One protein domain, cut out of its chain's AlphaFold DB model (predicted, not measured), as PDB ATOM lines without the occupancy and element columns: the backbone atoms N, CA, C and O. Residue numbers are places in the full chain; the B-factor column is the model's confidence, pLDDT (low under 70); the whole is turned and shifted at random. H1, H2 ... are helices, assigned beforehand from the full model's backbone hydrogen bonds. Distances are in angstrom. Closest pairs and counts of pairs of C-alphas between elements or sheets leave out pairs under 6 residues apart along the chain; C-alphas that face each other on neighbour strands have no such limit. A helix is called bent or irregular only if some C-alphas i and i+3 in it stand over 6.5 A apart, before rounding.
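Overview. This is residues 12 to 88 and 135 to 204 of the 205 residues of the protein "Hypothetical protein" of Proboscia inermis (UniProt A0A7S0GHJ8). The hairpin of H6 and H7, the longest helix, makes one end of an elongated body of crossed helices, with H4 and H9 packed on H6. H5 lies in the middle, between this end and the pair H2 and H3, with H1 at the far end from H8. The printed part has 147 residues with nine named helices, H1 to H9 in chain order, and no named strand; its class is all helix. It is compact, with a radius of gyration of the C-alphas of 16.9 A, and spans 49 by 31 by 24 A.

Along the chain. H7, residues 167 to 180, is 20.0 A long, from C-alpha 167 at (27.838, 10.084, 71.227) to C-alpha 180 at (39.387, 13.173, 87.320). H6, residues 149 to 161, is 18.3 A long, and H5, residues 138 to 147, is 14.8 A. H8 has residues 185 to 188, and H9 residues 195 to 203. H4 has residues 74 to 78, and H2 residues 28 to 35. H3, residues 50 to 61, is 14.1 A long and irregular, with C-alphas 58 and 61 7.4 A apart. H1, residues 12 to 24, is 16.9 A long and begins at C-alpha 12 (27.390, 38.432, 110.828).

Arrangement. H7 and H6 form a helical hairpin, touching at a shallow tilt of 13 degrees, opposite ways; their closest C-alphas, Lys 170 and Ile 159, are 6.0 A apart. H4 touches H6, closest at Tyr 74 and Glu 151, C-alphas 5.9 A apart. The hub is H5, which touches four helices. H7 touches it with residue 180 alone, about perpendicular at 78 degrees, the C-alphas of Asp 180 and Arg 141 5.7 A apart. H9 touches H5 at a steep tilt of 57 degrees, closest at Ala 199 and Cys 146, C-alphas 5.1 A apart. H2 touches H5 at a steep tilt of 56 degrees, closest at Ala 32 and Gly 140, C-alphas 4.9 A apart. H3 and H5 only just touch, with 3 pairs of C-alphas within 8 A, closest at Ile 59 and His 147, 7.3 A apart. H1 is close to H3 but not clearly touching, the C-alphas of Cys 24 and Cys 50 5.6 A apart, and H8 likewise to H7, closest at Leu 185 and Asn 175, 7.5 A. Every O i to N i+4 pair is within hydrogen-bond range in H2, H4, H5, H6, H7 and H9, against 7 of 9 in H1 and 6 of 8 in H3; H8 is too short for one.

Size, cuts and confidence. The C-alphas of Gly 12 and Asn 190, 50.2 A apart, are the two farthest. Residues 89 to 134 are not printed, with 36.1 A between C-alphas 88 and 135. The links H2 to H3 and H3 to H4 are long. Confidence is under 70 at residues 12 to 14, 39 to 40 and 189 to 191.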
ATOM      1  N   GLY A  12      27.806  39.838 110.892       58.91
ATOM      2  CA  GLY A  12      27.390  38.432 110.828       58.91
ATOM      3  C   GLY A  12      27.676  37.768 109.470       58.91
ATOM      4  O   GLY A  12      28.063  36.602 109.420       58.91
ATOM      5  N   ILE A  13      27.544  38.508 108.366       57.66
ATOM      6  CA  ILE A  13      27.859  38.020 107.012       57.66
ATOM      7  C   ILE A  13      29.370  37.866 106.827       57.66
ATOM      8  O   ILE A  13      29.832  36.794 106.440       57.66
ATOM      9  N   ARG A  14      30.143  38.908 107.161       59.00
ATOM     10  CA  ARG A  14      31.605  38.899 107.028       59.00
ATOM     11  C   ARG A  14      32.232  37.790 107.870       59.00
ATOM     12  O   ARG A  14      33.129  37.112 107.391       59.00
ATOM     13  N   SER A  15      31.692  37.535 109.062       75.25
ATOM     14  CA  SER A  15      32.160  36.446 109.922       75.25
ATOM     15  C   SER A  15      31.890  35.047 109.335       75.25
ATOM     16  O   SER A  15      32.781  34.210 109.375       75.25
ATOM     17  N   ARG A  16      30.733  34.791 108.691       76.31
ATOM     18  CA  ARG A  16      30.432  33.488 108.041       76.31
ATOM     19  C   ARG A  16      31.335  33.204 106.852       76.31
ATOM     20  O   ARG A  16      31.760  32.066 106.671       76.31
ATOM     21  N   THR A  17      31.580  34.218 106.032       79.75
ATOM     22  CA  THR A  17      32.442  34.103 104.855       79.75
ATOM     23  C   THR A  17      33.902  33.924 105.273       79.75
ATOM     24  O   THR A  17      34.554  33.028 104.751       79.75
ATOM     25  N   THR A  18      34.384  34.684 106.262       82.69
ATOM     26  CA  THR A  18      35.741  34.536 106.818       82.69
ATOM     27  C   THR A  18      35.949  33.179 107.483       82.69
ATOM     28  O   THR A  18      36.931  32.509 107.199       82.69
ATOM     29  N   VAL A  19      35.005  32.693 108.290       83.88
ATOM     30  CA  VAL A  19      35.129  31.360 108.904       83.88
ATOM     31  C   VAL A  19      35.217  30.256 107.844       83.88
ATOM     32  O   VAL A  19      36.025  29.338 107.960       83.88
ATOM     33  N   PHE A  20      34.416  30.341 106.780       87.12
ATOM     34  CA  PHE A  20      34.457  29.339 105.718       87.12
ATOM     35  C   PHE A  20      35.741  29.434 104.886       87.12
ATOM     36  O   PHE A  20      36.460  28.445 104.766       87.12
ATOM     37  N   TYR A  21      36.026  30.601 104.309       86.50
ATOM     38  CA  TYR A  21      37.108  30.757 103.339       86.50
ATOM     39  C   TYR A  21      38.467  31.019 103.971       86.50
ATOM     40  O   TYR A  21      39.453  30.664 103.357       86.50
ATOM     41  N   ASP A  22      38.566  31.605 105.158       86.06
ATOM     42  CA  ASP A  22      39.869  31.944 105.741       86.06
ATOM     43  C   ASP A  22      40.296  30.915 106.796       86.06
ATOM     44  O   ASP A  22      41.465  30.537 106.839       86.06
ATOM     45  N   GLU A  23      39.363  30.431 107.625       89.12
ATOM     46  CA  GLU A  23      39.691  29.489 108.706       89.12
ATOM     47  C   GLU A  23      39.658  28.024 108.254       89.12
ATOM     48  O   GLU A  23      40.608  27.286 108.509       89.12
ATOM     49  N   CYS A  24      38.584  27.587 107.584       89.88
ATOM     50  CA  CYS A  24      38.474  26.198 107.134       89.88
ATOM     51  C   CYS A  24      39.095  25.972 105.745       89.88
ATOM     52  O   CYS A  24      39.829  25.005 105.551       89.88
ATOM     53  N   PHE A  25      38.783  26.824 104.758       90.19
ATOM     54  CA  PHE A  25      39.009  26.519 103.337       90.19
ATOM     55  C   PHE A  25      39.606  27.688 102.536       90.19
ATOM     56  O   PHE A  25      38.963  28.192 101.608       90.19
ATOM     57  N   PRO A  26      40.873  28.064 102.797       86.69
ATOM     58  CA  PRO A  26      41.594  29.093 102.031       86.69
ATOM     59  C   PRO A  26      41.669  28.814 100.532       86.69
ATOM     60  O   PRO A  26      41.887  29.726  99.733       86.69
ATOM     61  N   ASN A  27      41.503  27.558 100.123       87.25
ATOM     62  CA  ASN A  27      41.344  27.173  98.732       87.25
ATOM     63  C   ASN A  27      40.667  25.797  98.619       87.25
ATOM     64  O   ASN A  27      40.518  25.068  99.603       87.25
ATOM     65  N   ALA A  28      40.295  25.431  97.389       88.88
ATOM     66  CA  ALA A  28      39.623  24.168  97.100       88.88
ATOM     67  C   ALA A  28      40.472  22.924  97.432       88.88
ATOM     68  O   ALA A  28      39.910  21.892  97.787       88.88
ATOM     69  N   GLU A  29      41.805  23.010  97.360       91.56
ATOM     70  CA  GLU A  29      42.679  21.884  97.717       91.56
ATOM     71  C   GLU A  29      42.618  21.604  99.220       91.56
ATOM     72  O   GLU A  29      42.506  20.451  99.619       91.56
ATOM     73  N   VAL A  30      42.619  22.644 100.061       91.31
ATOM     74  CA  VAL A  30      42.469  22.477 101.516       91.31
ATOM     75  C   VAL A  30      41.110  21.873 101.859       91.31
ATOM     76  O   VAL A  30      41.055  20.954 102.671       91.31
ATOM     77  N   LEU A  31      40.033  22.302 101.189       91.62
ATOM     78  CA  LEU A  31      38.730  21.640 101.311       91.62
ATOM     79  C   LEU A  31      38.829  20.149 100.965       91.62
ATOM     80  O   LEU A  31      38.381  19.314 101.746       91.62
ATOM     81  N   ALA A  32      39.460  19.797  99.844       92.94
ATOM     82  CA  ALA A  32      39.632  18.399  99.467       92.94
ATOM     83  C   ALA A  32      40.451  17.611 100.501       92.94
ATOM     84  O   ALA A  32      40.062  16.511 100.874       92.94
ATOM     85  N   MET A  33      41.542  18.171 101.026       91.44
ATOM     86  CA  MET A  33      42.379  17.500 102.029       91.44
ATOM     87  C   MET A  33      41.696  17.341 103.390       91.44
ATOM     88  O   MET A  33      41.935  16.355 104.085       91.44
ATOM     89  N   ILE A  34      40.833  18.274 103.786       92.12
ATOM     90  CA  ILE A  34      40.005  18.106 104.989       92.12
ATOM     91  C   ILE A  34      39.030  16.944 104.782       92.12
ATOM     92  O   ILE A  34      38.883  16.083 105.646       92.12
ATOM     93  N   LEU A  35      38.429  16.861 103.595       92.00
ATOM     94  CA  LEU A  35      37.461  15.826 103.247       92.00
ATOM     95  C   LEU A  35      38.048  14.411 103.104       92.00
ATOM     96  O   LEU A  35      37.272  13.452 103.079       92.00
ATOM     97  N   THR A  36      39.376  14.244 103.046       89.38
ATOM     98  CA  THR A  36      40.019  12.916 103.111       89.38
ATOM     99  C   THR A  36      40.162  12.381 104.538       89.38
ATOM    100  O   THR A  36      40.303  11.172 104.715       89.38
ATOM    101  N   HIS A  37      40.094  13.233 105.567       80.94
ATOM    102  CA  HIS A  37      40.391  12.863 106.955       80.94
ATOM    103  C   HIS A  37      39.162  12.992 107.864       80.94
ATOM    104  O   HIS A  37      39.131  13.832 108.758       80.94
ATOM    105  N   LYS A  38      38.177  12.096 107.708       70.06
ATOM    106  CA  LYS A  38      36.944  12.060 108.530       70.06
ATOM    107  C   LYS A  38      37.191  11.996 110.052       70.06
ATOM    108  O   LYS A  38      36.305  12.318 110.830       70.06
ATOM    109  N   ASN A  39      38.393  11.592 110.474       68.19
ATOM    110  CA  ASN A  39      38.773  11.430 111.881       68.19
ATOM    111  C   ASN A  39      39.647  12.573 112.433       68.19
ATOM    112  O   ASN A  39      40.063  12.504 113.588       68.19
ATOM    113  N   HIS A  40      39.982  13.591 111.631       67.69
ATOM    114  CA  HIS A  40      40.757  14.744 112.093       67.69
ATOM    115  C   HIS A  40      39.841  15.946 112.307       67.69
ATOM    116  O   HIS A  40      39.422  16.599 111.356       67.69
ATOM    117  N   THR A  41      39.583  16.273 113.571       77.38
ATOM    118  CA  THR A  41      38.786  17.443 113.951       77.38
ATOM    119  C   THR A  41      39.613  18.717 113.810       77.38
ATOM    120  O   THR A  41      40.364  19.095 114.712       77.38
ATOM    121  N   ILE A  42      39.468  19.399 112.675       86.69
ATOM    122  CA  ILE A  42      39.850  20.806 112.541       86.69
ATOM    123  C   ILE A  42      38.598  21.614 112.851       86.69
ATOM    124  O   ILE A  42      37.606  21.525 112.136       86.69
ATOM    125  N   VAL A  43      38.628  22.376 113.939       89.69
ATOM    126  CA  VAL A  43      37.466  23.118 114.433       89.69
ATOM    127  C   VAL A  43      37.697  24.608 114.216       89.69
ATOM    128  O   VAL A  43      38.757  25.125 114.562       89.69
ATOM    129  N   ASN A  44      36.710  25.298 113.647       88.44
ATOM    130  CA  ASN A  44      36.779  26.744 113.447       88.44
ATOM    131  C   ASN A  44      36.459  27.537 114.725       88.44
ATOM    132  O   ASN A  44      36.065  26.977 115.753       88.44
ATOM    133  N   SER A  45      36.568  28.862 114.653       88.06
ATOM    134  CA  SER A  45      36.316  29.781 115.770       88.06
ATOM    135  C   SER A  45      34.899  29.701 116.359       88.06
ATOM    136  O   SER A  45      34.650  30.233 117.441       88.06
ATOM    137  N   TRP A  46      33.962  29.007 115.703       85.81
ATOM    138  CA  TRP A  46      32.590  28.784 116.176       85.81
ATOM    139  C   TRP A  46      32.341  27.391 116.745       85.81
ATOM    140  O   TRP A  46      31.188  27.015 116.971       85.81
ATOM    141  N   GLY A  47      33.396  26.603 116.950       87.19
ATOM    142  CA  GLY A  47      33.254  25.249 117.466       87.19
ATOM    143  C   GLY A  47      32.632  24.282 116.455       87.19
ATOM    144  O   GLY A  47      32.080  23.261 116.861       87.19
ATOM    145  N   LYS A  48      32.649  24.602 115.151       88.19
ATOM    146  CA  LYS A  48      32.163  23.702 114.096       88.19
ATOM    147  C   LYS A  48      33.323  22.951 113.464       88.19
ATOM    148  O   LYS A  48      34.344  23.557 113.143       88.19
ATOM    149  N   ASP A  49      33.127  21.652 113.262       91.69
ATOM    150  CA  ASP A  49      34.055  20.811 112.518       91.69
ATOM    151  C   ASP A  49      34.090  21.261 111.052       91.69
ATOM    152  O   ASP A  49      33.058  21.320 110.374       91.69
ATOM    153  N   CYS A  50      35.279  21.610 110.567       92.00
ATOM    154  CA  CYS A  50      35.482  21.968 109.178       92.00
ATOM    155  C   CYS A  50      35.117  20.796 108.257       92.00
ATOM    156  O   CYS A  50      34.567  21.054 107.197       92.00
ATOM    157  N   TYR A  51      35.299  19.526 108.636       93.00
ATOM    158  CA  TYR A  51      34.826  18.406 107.814       93.00
ATOM    159  C   TYR A  51      33.321  18.508 107.534       93.00
ATOM    160  O   TYR A  51      32.911  18.519 106.373       93.00
ATOM    161  N   ASP A  52      32.502  18.674 108.576       90.88
ATOM    162  CA  ASP A  52      31.042  18.758 108.448       90.88
ATOM    163  C   ASP A  52      30.605  19.980 107.634       90.88
ATOM    164  O   ASP A  52      29.712  19.895 106.784       90.88
ATOM    165  N   VAL A  53      31.245  21.130 107.871       90.62
ATOM    166  CA  VAL A  53      30.963  22.368 107.130       90.62
ATOM    167  C   VAL A  53      31.308  22.198 105.649       90.62
ATOM    168  O   VAL A  53      30.524  22.601 104.783       90.62
ATOM    169  N   GLY A  54      32.458  21.592 105.353       91.62
ATOM    170  CA  GLY A  54      32.937  21.344 103.998       91.62
ATOM    171  C   GLY A  54      32.065  20.340 103.261       91.62
ATOM    172  O   GLY A  54      31.611  20.630 102.157       91.62
ATOM    173  N   TYR A  55      31.770  19.204 103.896       92.06
ATOM    174  CA  TYR A  55      30.942  18.145 103.325       92.06
ATOM    175  C   TYR A  55      29.538  18.663 103.021       92.06
ATOM    176  O   TYR A  55      29.102  18.597 101.874       92.06
ATOM    177  N   SER A  56      28.871  19.273 104.010       91.19
ATOM    178  CA  SER A  56      27.533  19.853 103.843       91.19
ATOM    179  C   SER A  56      27.495  20.891 102.718       91.19
ATOM    180  O   SER A  56      26.576  20.899 101.900       91.19
ATOM    181  N   THR A  57      28.526  21.735 102.629       90.88
ATOM    182  CA  THR A  57      28.645  22.716 101.547       90.88
ATOM    183  C   THR A  57      28.812  22.052 100.187       90.88
ATOM    184  O   THR A  57      28.103  22.419  99.254       90.88
ATOM    185  N   LEU A  58      29.697  21.061 100.080       91.69
ATOM    186  CA  LEU A  58      29.987  20.367  98.829       91.69
ATOM    187  C   LEU A  58      28.751  19.650  98.270       91.69
ATOM    188  O   LEU A  58      28.511  19.707  97.068       91.69
ATOM    189  N   ILE A  59      27.927  19.043  99.128       91.50
ATOM    190  CA  ILE A  59      26.708  18.326  98.714       91.50
ATOM    191  C   ILE A  59      25.481  19.235  98.517       91.50
ATOM    192  O   ILE A  59      24.354  18.749  98.435       91.50
ATOM    193  N   GLY A  60      25.657  20.558  98.464       90.44
ATOM    194  CA  GLY A  60      24.558  21.476  98.161       90.44
ATOM    195  C   GLY A  60      23.784  22.016  99.365       90.44
ATOM    196  O   GLY A  60      22.842  22.789  99.165       90.44
ATOM    197  N   ASN A  61      24.169  21.647 100.592       89.50
ATOM    198  CA  ASN A  61      23.482  21.981 101.850       89.50
ATOM    199  C   ASN A  61      24.156  23.122 102.639       89.50
ATOM    200  O   ASN A  61      23.748  23.439 103.760       89.50
ATOM    201  N   GLY A  62      25.169  23.767 102.055       84.12
ATOM    202  CA  GLY A  62      25.874  24.898 102.655       84.12
ATOM    203  C   GLY A  62      24.992  26.133 102.863       84.12
ATOM    204  O   GLY A  62      23.964  26.339 102.208       84.12
ATOM    205  N   HIS A  63      25.410  27.011 103.778       82.75
ATOM    206  CA  HIS A  63      24.672  28.244 104.045       82.75
ATOM    207  C   HIS A  63      24.860  29.245 102.894       82.75
ATOM    208  O   HIS A  63      25.982  29.505 102.463       82.75
ATOM    209  N   VAL A  64      23.778  29.904 102.461       78.19
ATOM    210  CA  VAL A  64      23.759  30.817 101.293       78.19
ATOM    211  C   VAL A  64      24.828  31.918 101.312       78.19
ATOM    212  O   VAL A  64      25.250  32.387 100.265       78.19
ATOM    213  N   LEU A  65      25.274  32.317 102.503       75.81
ATOM    214  CA  LEU A  65      26.235  33.408 102.697       75.81
ATOM    215  C   LEU A  65      27.683  33.054 102.316       75.81
ATOM    216  O   LEU A  65      28.454  33.960 102.027       75.81
ATOM    217  N   HIS A  66      28.061  31.774 102.316       74.12
ATOM    218  CA  HIS A  66      29.396  31.328 101.879       74.12
ATOM    219  C   HIS A  66      29.343  30.257 100.786       74.12
ATOM    220  O   HIS A  66      30.354  29.970 100.165       74.12
ATOM    221  N   ALA A  67      28.175  29.669 100.533       75.81
ATOM    222  CA  ALA A  67      27.998  28.596  99.566       75.81
ATOM    223  C   ALA A  67      27.033  28.985  98.442       75.81
ATOM    224  O   ALA A  67      26.409  28.108  97.863       75.81
ATOM    225  N   SER A  68      26.861  30.273  98.120       75.81
ATOM    226  CA  SER A  68      25.908  30.707  97.080       75.81
ATOM    227  C   SER A  68      26.108  29.981  95.742       75.81
ATOM    228  O   SER A  68      25.125  29.640  95.093       75.81
ATOM    229  N   HIS A  69      27.362  29.696  95.372       74.19
ATOM    230  CA  HIS A  69      27.737  28.979  94.145       74.19
ATOM    231  C   HIS A  69      27.758  27.451  94.276       74.19
ATOM    232  O   HIS A  69      27.809  26.761  93.268       74.19
ATOM    233  N   LEU A  70      27.724  26.929  95.503       78.50
ATOM    234  CA  LEU A  70      27.689  25.495  95.806       78.50
ATOM    235  C   LEU A  70      26.347  25.100  96.428       78.50
ATOM    236  O   LEU A  70      26.236  24.076  97.084       78.50
ATOM    237  N   ARG A  71      25.321  25.943  96.289       83.88
ATOM    238  CA  ARG A  71      23.993  25.691  96.837       83.88
ATOM    239  C   ARG A  71      23.141  25.053  95.758       83.88
ATOM    240  O   ARG A  71      22.960  25.649  94.704       83.88
ATOM    241  N   SER A  72      22.496  23.938  96.100       88.19
ATOM    242  CA  SER A  72      21.718  23.116  95.163       88.19
ATOM    243  C   SER A  72      22.567  22.556  94.021       88.19
ATOM    244  O   SER A  72      22.800  23.227  93.022       88.19
ATOM    245  N   ASN A  73      22.953  21.290  94.146       92.19
ATOM    246  CA  ASN A  73      23.629  20.558  93.077       92.19
ATOM    247  C   ASN A  73      22.612  19.968  92.079       92.19
ATOM    248  O   ASN A  73      21.406  20.239  92.172       92.19
ATOM    249  N   TYR A  74      23.080  19.162  91.121       94.81
ATOM    250  CA  TYR A  74      22.252  18.568  90.070       94.81
ATOM    251  C   TYR A  74      21.018  17.848  90.621       94.81
ATOM    252  O   TYR A  74      19.929  18.054  90.088       94.81
ATOM    253  N   LYS A  75      21.126  17.110  91.732       94.88
ATOM    254  CA  LYS A  75      19.991  16.425  92.387       94.88
ATOM    255  C   LYS A  75      18.816  17.343  92.724       94.88
ATOM    256  O   LYS A  75      17.650  16.978  92.530       94.88
ATOM    257  N   SER A  76      19.095  18.564  93.185       94.19
ATOM    258  CA  SER A  76      18.060  19.558  93.520       94.19
ATOM    259  C   SER A  76      17.259  19.997  92.290       94.19
ATOM    260  O   SER A  76      16.059  20.269  92.397       94.19
ATOM    261  N   TYR A  77      17.907  20.049  91.124       94.19
ATOM    262  CA  TYR A  77      17.268  20.417  89.862       94.19
ATOM    263  C   TYR A  77      16.620  19.208  89.186       94.19
ATOM    264  O   TYR A  77      15.440  19.282  88.852       94.19
ATOM    265  N   ALA A  78      17.332  18.083  89.076       95.31
ATOM    266  CA  ALA A  78      16.854  16.849  88.456       95.31
ATOM    267  C   ALA A  78      15.532  16.367  89.072       95.31
ATOM    268  O   ALA A  78      14.581  16.076  88.348       95.31
ATOM    269  N   SER A  79      15.416  16.406  90.406       96.00
ATOM    270  CA  SER A  79      14.179  16.057  91.133       96.00
ATOM    271  C   SER A  79      12.956  16.907  90.768       96.00
ATOM    272  O   SER A  79      11.821  16.483  90.983       96.00
ATOM    273  N   LYS A  80      13.160  18.100  90.202       96.25
ATOM    274  CA  LYS A  80      12.096  19.011  89.759       96.25
ATOM    275  C   LYS A  80      11.921  19.017  88.239       96.25
ATOM    276  O   LYS A  80      10.933  19.579  87.767       96.25
ATOM    277  N   THR A  81      12.853  18.420  87.495       95.50
ATOM    278  CA  THR A  81      12.908  18.445  86.029       95.50
ATOM    279  C   THR A  81      13.007  17.035  85.449       95.50
ATOM    280  O   THR A  81      11.976  16.385  85.319       95.50
ATOM    281  N   SER A  82      14.204  16.548  85.116       94.88
ATOM    282  CA  SER A  82      14.434  15.315  84.351       94.88
ATOM    283  C   SER A  82      13.895  14.060  85.034       94.88
ATOM    284  O   SER A  82      13.404  13.165  84.360       94.88
ATOM    285  N   TRP A  83      13.918  13.990  86.364       95.19
ATOM    286  CA  TRP A  83      13.321  12.868  87.095       95.19
ATOM    287  C   TRP A  83      11.806  12.990  87.236       95.19
ATOM    288  O   TRP A  83      11.111  11.985  87.352       95.19
ATOM    289  N   LYS A  84      11.288  14.222  87.245       97.00
ATOM    290  CA  LYS A  84       9.850  14.485  87.336       97.00
ATOM    291  C   LYS A  84       9.140  14.290  85.993       97.00
ATOM    292  O   LYS A  84       7.979  13.897  85.986       97.00
ATOM    293  N   TYR A  85       9.831  14.569  84.893       96.44
ATOM    294  CA  TYR A  85       9.322  14.467  83.527       96.44
ATOM    295  C   TYR A  85      10.306  13.660  82.659       96.44
ATOM    296  O   TYR A  85      10.984  14.232  81.801       96.44
ATOM    297  N   PRO A  86      10.442  12.345  82.913       95.19
ATOM    298  CA  PRO A  86      11.444  11.496  82.260       95.19
ATOM    299  C   PRO A  86      11.216  11.318  80.754       95.19
ATOM    300  O   PRO A  86      12.117  10.897  80.038       95.19
ATOM    301  N   GLU A  87      10.020  11.632  80.260       95.62
ATOM    302  CA  GLU A  87       9.678  11.606  78.841       95.62
ATOM    303  C   GLU A  87      10.155  12.846  78.073       95.62
ATOM    304  O   GLU A  87      10.030  12.899  76.849       95.62
ATOM    305  N   LYS A  88      10.640  13.877  78.776       95.75
ATOM    306  CA  LYS A  88      11.106  15.115  78.153       95.75
ATOM    307  C   LYS A  88      12.549  14.982  77.701       95.75
ATOM    308  O   LYS A  88      13.401  14.458  78.412       95.75
ATOM    309  N   LYS A 135      44.150  25.001  90.784       73.62
ATOM    310  CA  LYS A 135      44.015  23.682  90.175       73.62
ATOM    311  C   LYS A 135      44.004  22.671  91.310       73.62
ATOM    312  O   LYS A 135      44.973  22.606  92.061       73.62
ATOM    313  N   LEU A 136      42.919  21.915  91.433       88.62
ATOM    314  CA  LEU A 136      42.875  20.768  92.334       88.62
ATOM    315  C   LEU A 136      43.921  19.742  91.899       88.62
ATOM    316  O   LEU A 136      44.071  19.471  90.701       88.62
ATOM    317  N   SER A 137      44.619  19.148  92.861       92.75
ATOM    318  CA  SER A 137      45.486  18.001  92.607       92.75
ATOM    319  C   SER A 137      44.657  16.804  92.128       92.75
ATOM    320  O   SER A 137      43.433  16.773  92.262       92.75
ATOM    321  N   LYS A 138      45.309  15.778  91.567       91.94
ATOM    322  CA  LYS A 138      44.610  14.538  91.186       91.94
ATOM    323  C   LYS A 138      43.921  13.887  92.394       91.94
ATOM    324  O   LYS A 138      42.812  13.385  92.268       91.94
ATOM    325  N   VAL A 139      44.564  13.942  93.562       91.69
ATOM    326  CA  VAL A 139      43.992  13.446  94.822       91.69
ATOM    327  C   VAL A 139      42.804  14.308  95.243       91.69
ATOM    328  O   VAL A 139      41.768  13.767  95.622       91.69
ATOM    329  N   GLY A 140      42.916  15.633  95.122       94.19
ATOM    330  CA  GLY A 140      41.832  16.555  95.440       94.19
ATOM    331  C   GLY A 140      40.584  16.317  94.585       94.19
ATOM    332  O   GLY A 140      39.485  16.200  95.123       94.19
ATOM    333  N   ARG A 141      40.754  16.141  93.266       94.38
ATOM    334  CA  ARG A 141      39.645  15.820  92.346       94.38
ATOM    335  C   ARG A 141      38.996  14.476  92.665       94.38
ATOM    336  O   ARG A 141      37.782  14.422  92.832       94.38
ATOM    337  N   ALA A 142      39.798  13.428  92.859       94.06
ATOM    338  CA  ALA A 142      39.284  12.117  93.248       94.06
ATOM    339  C   ALA A 142      38.531  12.163  94.590       94.06
ATOM    340  O   ALA A 142      37.490  11.525  94.737       94.06
ATOM    341  N   THR A 143      39.003  12.972  95.543       94.62
ATOM    342  CA  THR A 143      38.320  13.172  96.830       94.62
ATOM    343  C   THR A 143      36.964  13.845  96.654       94.62
ATOM    344  O   THR A 143      35.986  13.431  97.269       94.62
ATOM    345  N   PHE A 144      36.864  14.866  95.802       95.06
ATOM    346  CA  PHE A 144      35.566  15.464  95.495       95.06
ATOM    347  C   PHE A 144      34.637  14.465  94.815       95.06
ATOM    348  O   PHE A 144      33.479  14.386  95.206       95.06
ATOM    349  N   CYS A 145      35.142  13.638  93.895       95.62
ATOM    350  CA  CYS A 145      34.341  12.575  93.294       95.62
ATOM    351  C   CYS A 145      33.775  11.592  94.325       95.62
ATOM    352  O   CYS A 145      32.639  11.157  94.163       95.62
ATOM    353  N   CYS A 146      34.524  11.266  95.386       94.00
ATOM    354  CA  CYS A 146      34.012  10.443  96.482       94.00
ATOM    355  C   CYS A 146      32.743  11.048  97.084       94.00
ATOM    356  O   CYS A 146      31.726  10.377  97.184       94.00
ATOM    357  N   HIS A 147      32.794  12.322  97.467       94.19
ATOM    358  CA  HIS A 147      31.686  12.988  98.161       94.19
ATOM    359  C   HIS A 147      30.552  13.418  97.229       94.19
ATOM    360  O   HIS A 147      29.418  13.575  97.672       94.19
ATOM    361  N   LEU A 148      30.849  13.590  95.942       95.69
ATOM    362  CA  LEU A 148      29.900  13.965  94.897       95.69
ATOM    363  C   LEU A 148      29.412  12.764  94.079       95.69
ATOM    364  O   LEU A 148      28.864  12.968  93.003       95.69
ATOM    365  N   HIS A 149      29.582  11.524  94.547       95.75
ATOM    366  CA  HIS A 149      29.252  10.339  93.746       95.75
ATOM    367  C   HIS A 149      27.790  10.330  93.252       95.75
ATOM    368  O   HIS A 149      27.543  10.001  92.096       95.75
ATOM    369  N   ASP A 150      26.838  10.755  94.094       95.12
ATOM    370  CA  ASP A 150      25.422  10.921  93.730       95.12
ATOM    371  C   ASP A 150      25.254  11.962  92.610       95.12
ATOM    372  O   ASP A 150      24.492  11.770  91.669       95.12
ATOM    373  N   GLU A 151      25.971  13.082  92.700       96.31
ATOM    374  CA  GLU A 151      25.890  14.165  91.716       96.31
ATOM    375  C   GLU A 151      26.579  13.789  90.400       96.31
ATOM    376  O   GLU A 151      26.101  14.164  89.330       96.31
ATOM    377  N   ASN A 152      27.662  13.013  90.464       96.88
ATOM    378  CA  ASN A 152      28.364  12.477  89.301       96.88
ATOM    379  C   ASN A 152      27.489  11.486  88.528       96.88
ATOM    380  O   ASN A 152      27.444  11.553  87.301       96.88
ATOM    381  N   GLU A 153      26.751  10.622  89.228       96.19
ATOM    382  CA  GLU A 153      25.782   9.716  88.606       96.19
ATOM    383  C   GLU A 153      24.686  10.495  87.865       96.19
ATOM    384  O   GLU A 153      24.347  10.184  86.724       96.19
ATOM    385  N   ILE A 154      24.170  11.561  88.478       96.75
ATOM    386  CA  ILE A 154      23.151  12.417  87.861       96.75
ATOM    387  C   ILE A 154      23.718  13.146  86.647       96.75
ATOM    388  O   ILE A 154      23.076  13.192  85.598       96.75
ATOM    389  N   TYR A 155      24.917  13.709  86.771       96.62
ATOM    390  CA  TYR A 155      25.595  14.367  85.663       96.62
ATOM    391  C   TYR A 155      25.808  13.404  84.490       96.62
ATOM    392  O   TYR A 155      25.490  13.748  83.352       96.62
ATOM    393  N   GLU A 156      26.264  12.179  84.759       95.94
ATOM    394  CA  GLU A 156      26.416  11.135  83.749       95.94
ATOM    395  C   GLU A 156      25.090  10.848  83.033       95.94
ATOM    396  O   GLU A 156      25.038  10.883  81.802       95.94
ATOM    397  N   GLN A 157      24.001  10.661  83.783       95.50
ATOM    398  CA  GLN A 157      22.666  10.454  83.216       95.50
ATOM    399  C   GLN A 157      22.217  11.635  82.340       95.50
ATOM    400  O   GLN A 157      21.681  11.427  81.249       95.50
ATOM    401  N   LEU A 158      22.447  12.878  82.776       96.25
ATOM    402  CA  LEU A 158      22.108  14.082  82.009       96.25
ATOM    403  C   LEU A 158      22.909  14.171  80.702       96.25
ATOM    404  O   LEU A 158      22.348  14.472  79.648       96.25
ATOM    405  N   ILE A 159      24.205  13.856  80.734       96.44
ATOM    406  CA  ILE A 159      25.046  13.836  79.532       96.44
ATOM    407  C   ILE A 159      24.607  12.719  78.583       96.44
ATOM    408  O   ILE A 159      24.433  12.970  77.389       96.44
ATOM    409  N   LEU A 160      24.371  11.503  79.083       94.88
ATOM    410  CA  LEU A 160      23.942  10.374  78.255       94.88
ATOM    411  C   LEU A 160      22.561  10.597  77.624       94.88
ATOM    412  O   LEU A 160      22.372  10.246  76.457       94.88
ATOM    413  N   SER A 161      21.634  11.230  78.345       95.00
ATOM    414  CA  SER A 161      20.282  11.547  77.857       95.00
ATOM    415  C   SER A 161      20.218  12.762  76.927       95.00
ATOM    416  O   SER A 161      19.242  12.904  76.194       95.00
ATOM    417  N   SER A 162      21.249  13.613  76.903       95.50
ATOM    418  CA  SER A 162      21.223  14.841  76.102       95.50
ATOM    419  C   SER A 162      21.059  14.578  74.597       95.50
ATOM    420  O   SER A 162      21.800  13.792  74.007       95.50
ATOM    421  N   VAL A 163      20.095  15.223  73.943       94.75
ATOM    422  CA  VAL A 163      19.783  14.947  72.526       94.75
ATOM    423  C   VAL A 163      20.657  15.745  71.559       94.75
ATOM    424  O   VAL A 163      20.948  15.281  70.460       94.75
ATOM    425  N   ASN A 164      21.129  16.925  71.972       94.56
ATOM    426  CA  ASN A 164      21.953  17.808  71.142       94.56
ATOM    427  C   ASN A 164      23.445  17.439  71.126       94.56
ATOM    428  O   ASN A 164      24.197  18.023  70.346       94.56
ATOM    429  N   LEU A 165      23.888  16.489  71.959       94.62
ATOM    430  CA  LEU A 165      25.283  16.046  71.984       94.62
ATOM    431  C   LEU A 165      25.455  14.731  71.207       94.62
ATOM    432  O   LEU A 165      24.792  13.736  71.514       94.62
ATOM    433  N   PRO A 166      26.381  14.653  70.233       93.06
ATOM    434  CA  PRO A 166      26.695  13.388  69.582       93.06
ATOM    435  C   PRO A 166      27.402  12.431  70.556       93.06
ATOM    436  O   PRO A 166      28.114  12.860  71.465       93.06
ATOM    437  N   MET A 167      27.279  11.115  70.331       94.38
ATOM    438  CA  MET A 167      27.838  10.084  71.227       94.38
ATOM    439  C   MET A 167      29.335  10.273  71.516       94.38
ATOM    440  O   MET A 167      29.780  10.088  72.646       94.38
ATOM    441  N   ARG A 168      30.112  10.711  70.518       94.38
ATOM    442  CA  ARG A 168      31.542  11.009  70.680       94.38
ATOM    443  C   ARG A 168      31.801  12.116  71.709       94.38
ATOM    444  O   ARG A 168      32.743  12.006  72.486       94.38
ATOM    445  N   GLU A 169      30.980  13.164  71.724       94.50
ATOM    446  CA  GLU A 169      31.114  14.277  72.675       94.50
ATOM    447  C   GLU A 169      30.652  13.878  74.076       94.50
ATOM    448  O   GLU A 169      31.312  14.232  75.052       94.50
ATOM    449  N   LYS A 170      29.593  13.061  74.176       94.94
ATOM    450  CA  LYS A 170      29.173  12.447  75.444       94.94
ATOM    451  C   LYS A 170      30.311  11.633  76.055       94.94
ATOM    452  O   LYS A 170      30.704  11.882  77.190       94.94
ATOM    453  N   GLN A 171      30.899  10.723  75.276       93.69
ATOM    454  CA  GLN A 171      32.039   9.910  75.707       93.69
ATOM    455  C   GLN A 171      33.231  10.777  76.107       93.69
ATOM    456  O   GLN A 171      33.801  10.571  77.170       93.69
ATOM    457  N   LYS A 172      33.589  11.784  75.303       92.88
ATOM    458  CA  LYS A 172      34.684  12.704  75.626       92.88
ATOM    459  C   LYS A 172      34.467  13.396  76.977       92.88
ATOM    460  O   LYS A 172      35.398  13.447  77.772       92.88
ATOM    461  N   THR A 173      33.260  13.894  77.246       94.12
ATOM    462  CA  THR A 173      32.916  14.510  78.537       94.12
ATOM    463  C   THR A 173      33.019  13.527  79.692       94.12
ATOM    464  O   THR A 173      33.664  13.833  80.691       94.12
ATOM    465  N   LEU A 174      32.424  12.344  79.557       94.75
ATOM    466  CA  LEU A 174      32.431  11.357  80.633       94.75
ATOM    467  C   LEU A 174      33.836  10.819  80.902       94.75
ATOM    468  O   LEU A 174      34.205  10.639  82.054       94.75
ATOM    469  N   ASN A 175      34.665  10.652  79.871       93.00
ATOM    470  CA  ASN A 175      36.058  10.241  80.036       93.00
ATOM    471  C   ASN A 175      36.842  11.220  80.923       93.00
ATOM    472  O   ASN A 175      37.619  10.767  81.757       93.00
ATOM    473  N   VAL A 176      36.621  12.533  80.778       92.56
ATOM    474  CA  VAL A 176      37.254  13.546  81.641       92.56
ATOM    475  C   VAL A 176      36.789  13.389  83.089       92.56
ATOM    476  O   VAL A 176      37.623  13.378  83.990       92.56
ATOM    477  N   LEU A 177      35.484  13.195  83.313       94.12
ATOM    478  CA  LEU A 177      34.942  12.941  84.651       94.12
ATOM    479  C   LEU A 177      35.580  11.698  85.289       94.12
ATOM    480  O   LEU A 177      36.097  11.768  86.402       94.12
ATOM    481  N   TYR A 178      35.588  10.565  84.584       94.81
ATOM    482  CA  TYR A 178      36.185   9.331  85.096       94.81
ATOM    483  C   TYR A 178      37.687   9.480  85.356       94.81
ATOM    484  O   TYR A 178      38.174   9.012  86.385       94.81
ATOM    485  N   GLU A 179      38.420  10.161  84.472       93.00
ATOM    486  CA  GLU A 179      39.848  10.436  84.653       93.00
ATOM    487  C   GLU A 179      40.108  11.276  85.912       93.00
ATOM    488  O   GLU A 179      40.997  10.940  86.706       93.00
ATOM    489  N   ASP A 180      39.307  12.318  86.134       92.94
ATOM    490  CA  ASP A 180      39.387  13.173  87.320       92.94
ATOM    491  C   ASP A 180      39.063  12.418  88.610       92.94
ATOM    492  O   ASP A 180      39.698  12.656  89.641       92.94
ATOM    493  N   CYS A 181      38.158  11.442  88.536       94.56
ATOM    494  CA  CYS A 181      37.846  10.536  89.637       94.56
ATOM    495  C   CYS A 181      38.847   9.375  89.781       94.56
ATOM    496  O   CYS A 181      38.738   8.572  90.706       94.56
ATOM    497  N   GLY A 182      39.840   9.257  88.893       92.69
ATOM    498  CA  GLY A 182      40.814   8.164  88.917       92.69
ATOM    499  C   GLY A 182      40.212   6.791  88.599       92.69
ATOM    500  O   GLY A 182      40.711   5.775  89.093       92.69
ATOM    501  N   ILE A 183      39.145   6.759  87.798       91.75
ATOM    502  CA  ILE A 183      38.457   5.550  87.339       91.75
ATOM    503  C   ILE A 183      39.047   5.128  85.983       91.75
ATOM    504  O   ILE A 183      38.976   5.887  85.015       91.75
ATOM    505  N   PRO A 184      39.641   3.927  85.875       84.19
ATOM    506  CA  PRO A 184      40.159   3.411  84.611       84.19
ATOM    507  C   PRO A 184      39.067   3.191  83.548       84.19
ATOM    508  O   PRO A 184      37.955   2.773  83.870       84.19
ATOM    509  N   LEU A 185      39.417   3.379  82.267       76.75
ATOM    510  CA  LEU A 185      38.488   3.247  81.129       76.75
ATOM    511  C   LEU A 185      37.763   1.892  81.072       76.75
ATOM    512  O   LEU A 185      36.574   1.821  80.775       76.75
ATOM    513  N   ASN A 186      38.467   0.810  81.398       75.94
ATOM    514  CA  ASN A 186      37.914  -0.543  81.382       75.94
ATOM    515  C   ASN A 186      36.885  -0.804  82.497       75.94
ATOM    516  O   ASN A 186      36.144  -1.779  82.410       75.94
ATOM    517  N   GLN A 187      36.841   0.032  83.539       72.56
ATOM    518  CA  GLN A 187      35.953  -0.164  84.681       72.56
ATOM    519  C   GLN A 187      34.541   0.373  84.416       72.56
ATOM    520  O   GLN A 187      33.582  -0.304  84.771       72.56
ATOM    521  N   TYR A 188      34.392   1.541  83.779       70.62
ATOM    522  CA  TYR A 188      33.066   2.126  83.509       70.62
ATOM    523  C   TYR A 188      32.472   1.717  82.155       70.62
ATOM    524  O   TYR A 188      31.271   1.831  81.945       70.62
ATOM    525  N   GLN A 189      33.287   1.205  81.227       69.06
ATOM    526  CA  GLN A 189      32.774   0.576  80.002       69.06
ATOM    527  C   GLN A 189      32.068  -0.762  80.279       69.06
ATOM    528  O   GLN A 189      31.445  -1.333  79.386       69.06
ATOM    529  N   ASN A 190      32.161  -1.267  81.512       68.44
ATOM    530  CA  ASN A 190      31.404  -2.415  81.974       68.44
ATOM    531  C   ASN A 190      29.978  -1.984  82.353       68.44
ATOM    532  O   ASN A 190      29.793  -1.044  83.121       68.44
ATOM    533  N   SER A 191      28.970  -2.721  81.882       65.75
ATOM    534  CA  SER A 191      27.549  -2.495  82.187       65.75
ATOM    535  C   SER A 191      27.191  -2.570  83.679       65.75
ATOM    536  O   SER A 191      26.050  -2.300  84.037       65.75
ATOM    537  N   SER A 192      28.126  -2.971  84.544       78.81
ATOM    538  CA  SER A 192      27.937  -3.094  85.991       78.81
ATOM    539  C   SER A 192      28.508  -1.933  86.813       78.81
ATOM    540  O   SER A 192      28.580  -2.057  88.032       78.81
ATOM    541  N   PHE A 193      29.008  -0.853  86.202       89.38
ATOM    542  CA  PHE A 193      29.577   0.251  86.980       89.38
ATOM    543  C   PHE A 193      28.501   0.988  87.796       89.38
ATOM    544  O   PHE A 193      27.452   1.351  87.272       89.38
ATOM    545  N   SER A 194      28.796   1.245  89.073       91.94
ATOM    546  CA  SER A 194      27.974   2.060  89.968       91.94
ATOM    547  C   SER A 194      28.847   3.081  90.695       91.94
ATOM    548  O   SER A 194      29.811   2.714  91.373       91.94
ATOM    549  N   TRP A 195      28.477   4.361  90.610       94.19
ATOM    550  CA  TRP A 195      29.136   5.441  91.351       94.19
ATOM    551  C   TRP A 195      29.109   5.211  92.858       94.19
ATOM    552  O   TRP A 195      30.101   5.463  93.540       94.19
ATOM    553  N   LYS A 196      27.993   4.687  93.372       93.44
ATOM    554  CA  LYS A 196      27.830   4.380  94.791       93.44
ATOM    555  C   LYS A 196      28.790   3.279  95.240       93.44
ATOM    556  O   LYS A 196      29.514   3.471  96.210       93.44
ATOM    557  N   GLU A 197      28.835   2.153  94.531       92.31
ATOM    558  CA  GLU A 197      29.736   1.040  94.878       92.31
ATOM    559  C   GLU A 197      31.211   1.441  94.732       92.31
ATOM    560  O   GLU A 197      32.059   1.097  95.564       92.31
ATOM    561  N   TRP A 198      31.529   2.227  93.699       92.75
ATOM    562  CA  TRP A 198      32.855   2.807  93.526       92.75
ATOM    563  C   TRP A 198      33.233   3.706  94.713       92.75
ATOM    564  O   TRP A 198      34.313   3.536  95.277       92.75
ATOM    565  N   ALA A 199      32.347   4.606  95.142       92.56
ATOM    566  CA  ALA A 199      32.611   5.508  96.259       92.56
ATOM    567  C   ALA A 199      32.760   4.752  97.588       92.56
ATOM    568  O   ALA A 199      33.696   5.014  98.341       92.56
ATOM    569  N   GLN A 200      31.911   3.756  97.850       91.19
ATOM    570  CA  GLN A 200      32.016   2.902  99.038       91.19
ATOM    571  C   GLN A 200      33.362   2.165  99.082       91.19
ATOM    572  O   GLN A 200      34.075   2.210 100.085       91.19
ATOM    573  N   SER A 201      33.753   1.530  97.971       89.50
ATOM    574  CA  SER A 201      34.996   0.751  97.897       89.50
ATOM    575  C   SER A 201      36.264   1.607  97.932       89.50
ATOM    576  O   SER A 201      37.273   1.188  98.501       89.50
ATOM    577  N   ARG A 202      36.248   2.796  97.319       86.12
ATOM    578  CA  ARG A 202      37.427   3.669  97.229       86.12
ATOM    579  C   ARG A 202      37.580   4.625  98.396       86.12
ATOM    580  O   ARG A 202      38.710   4.967  98.733       86.12
ATOM    581  N   CYS A 203      36.472   5.074  98.966       85.62
ATOM    582  CA  CYS A 203      36.453   6.234  99.847       85.62
ATOM    583  C   CYS A 203      35.996   5.893 101.270       85.62
ATOM    584  O   CYS A 203      36.088   6.748 102.147       85.62
ATOM    585  N   GLY A 204      35.529   4.661 101.514       79.31
ATOM    586  CA  GLY A 204      35.064   4.227 102.834       79.31
ATOM    587  C   GLY A 204      33.830   4.994 103.316       79.31
ATOM    588  O   GLY A 204      33.710   5.269 104.513       79.31
TER     589      GLY A 204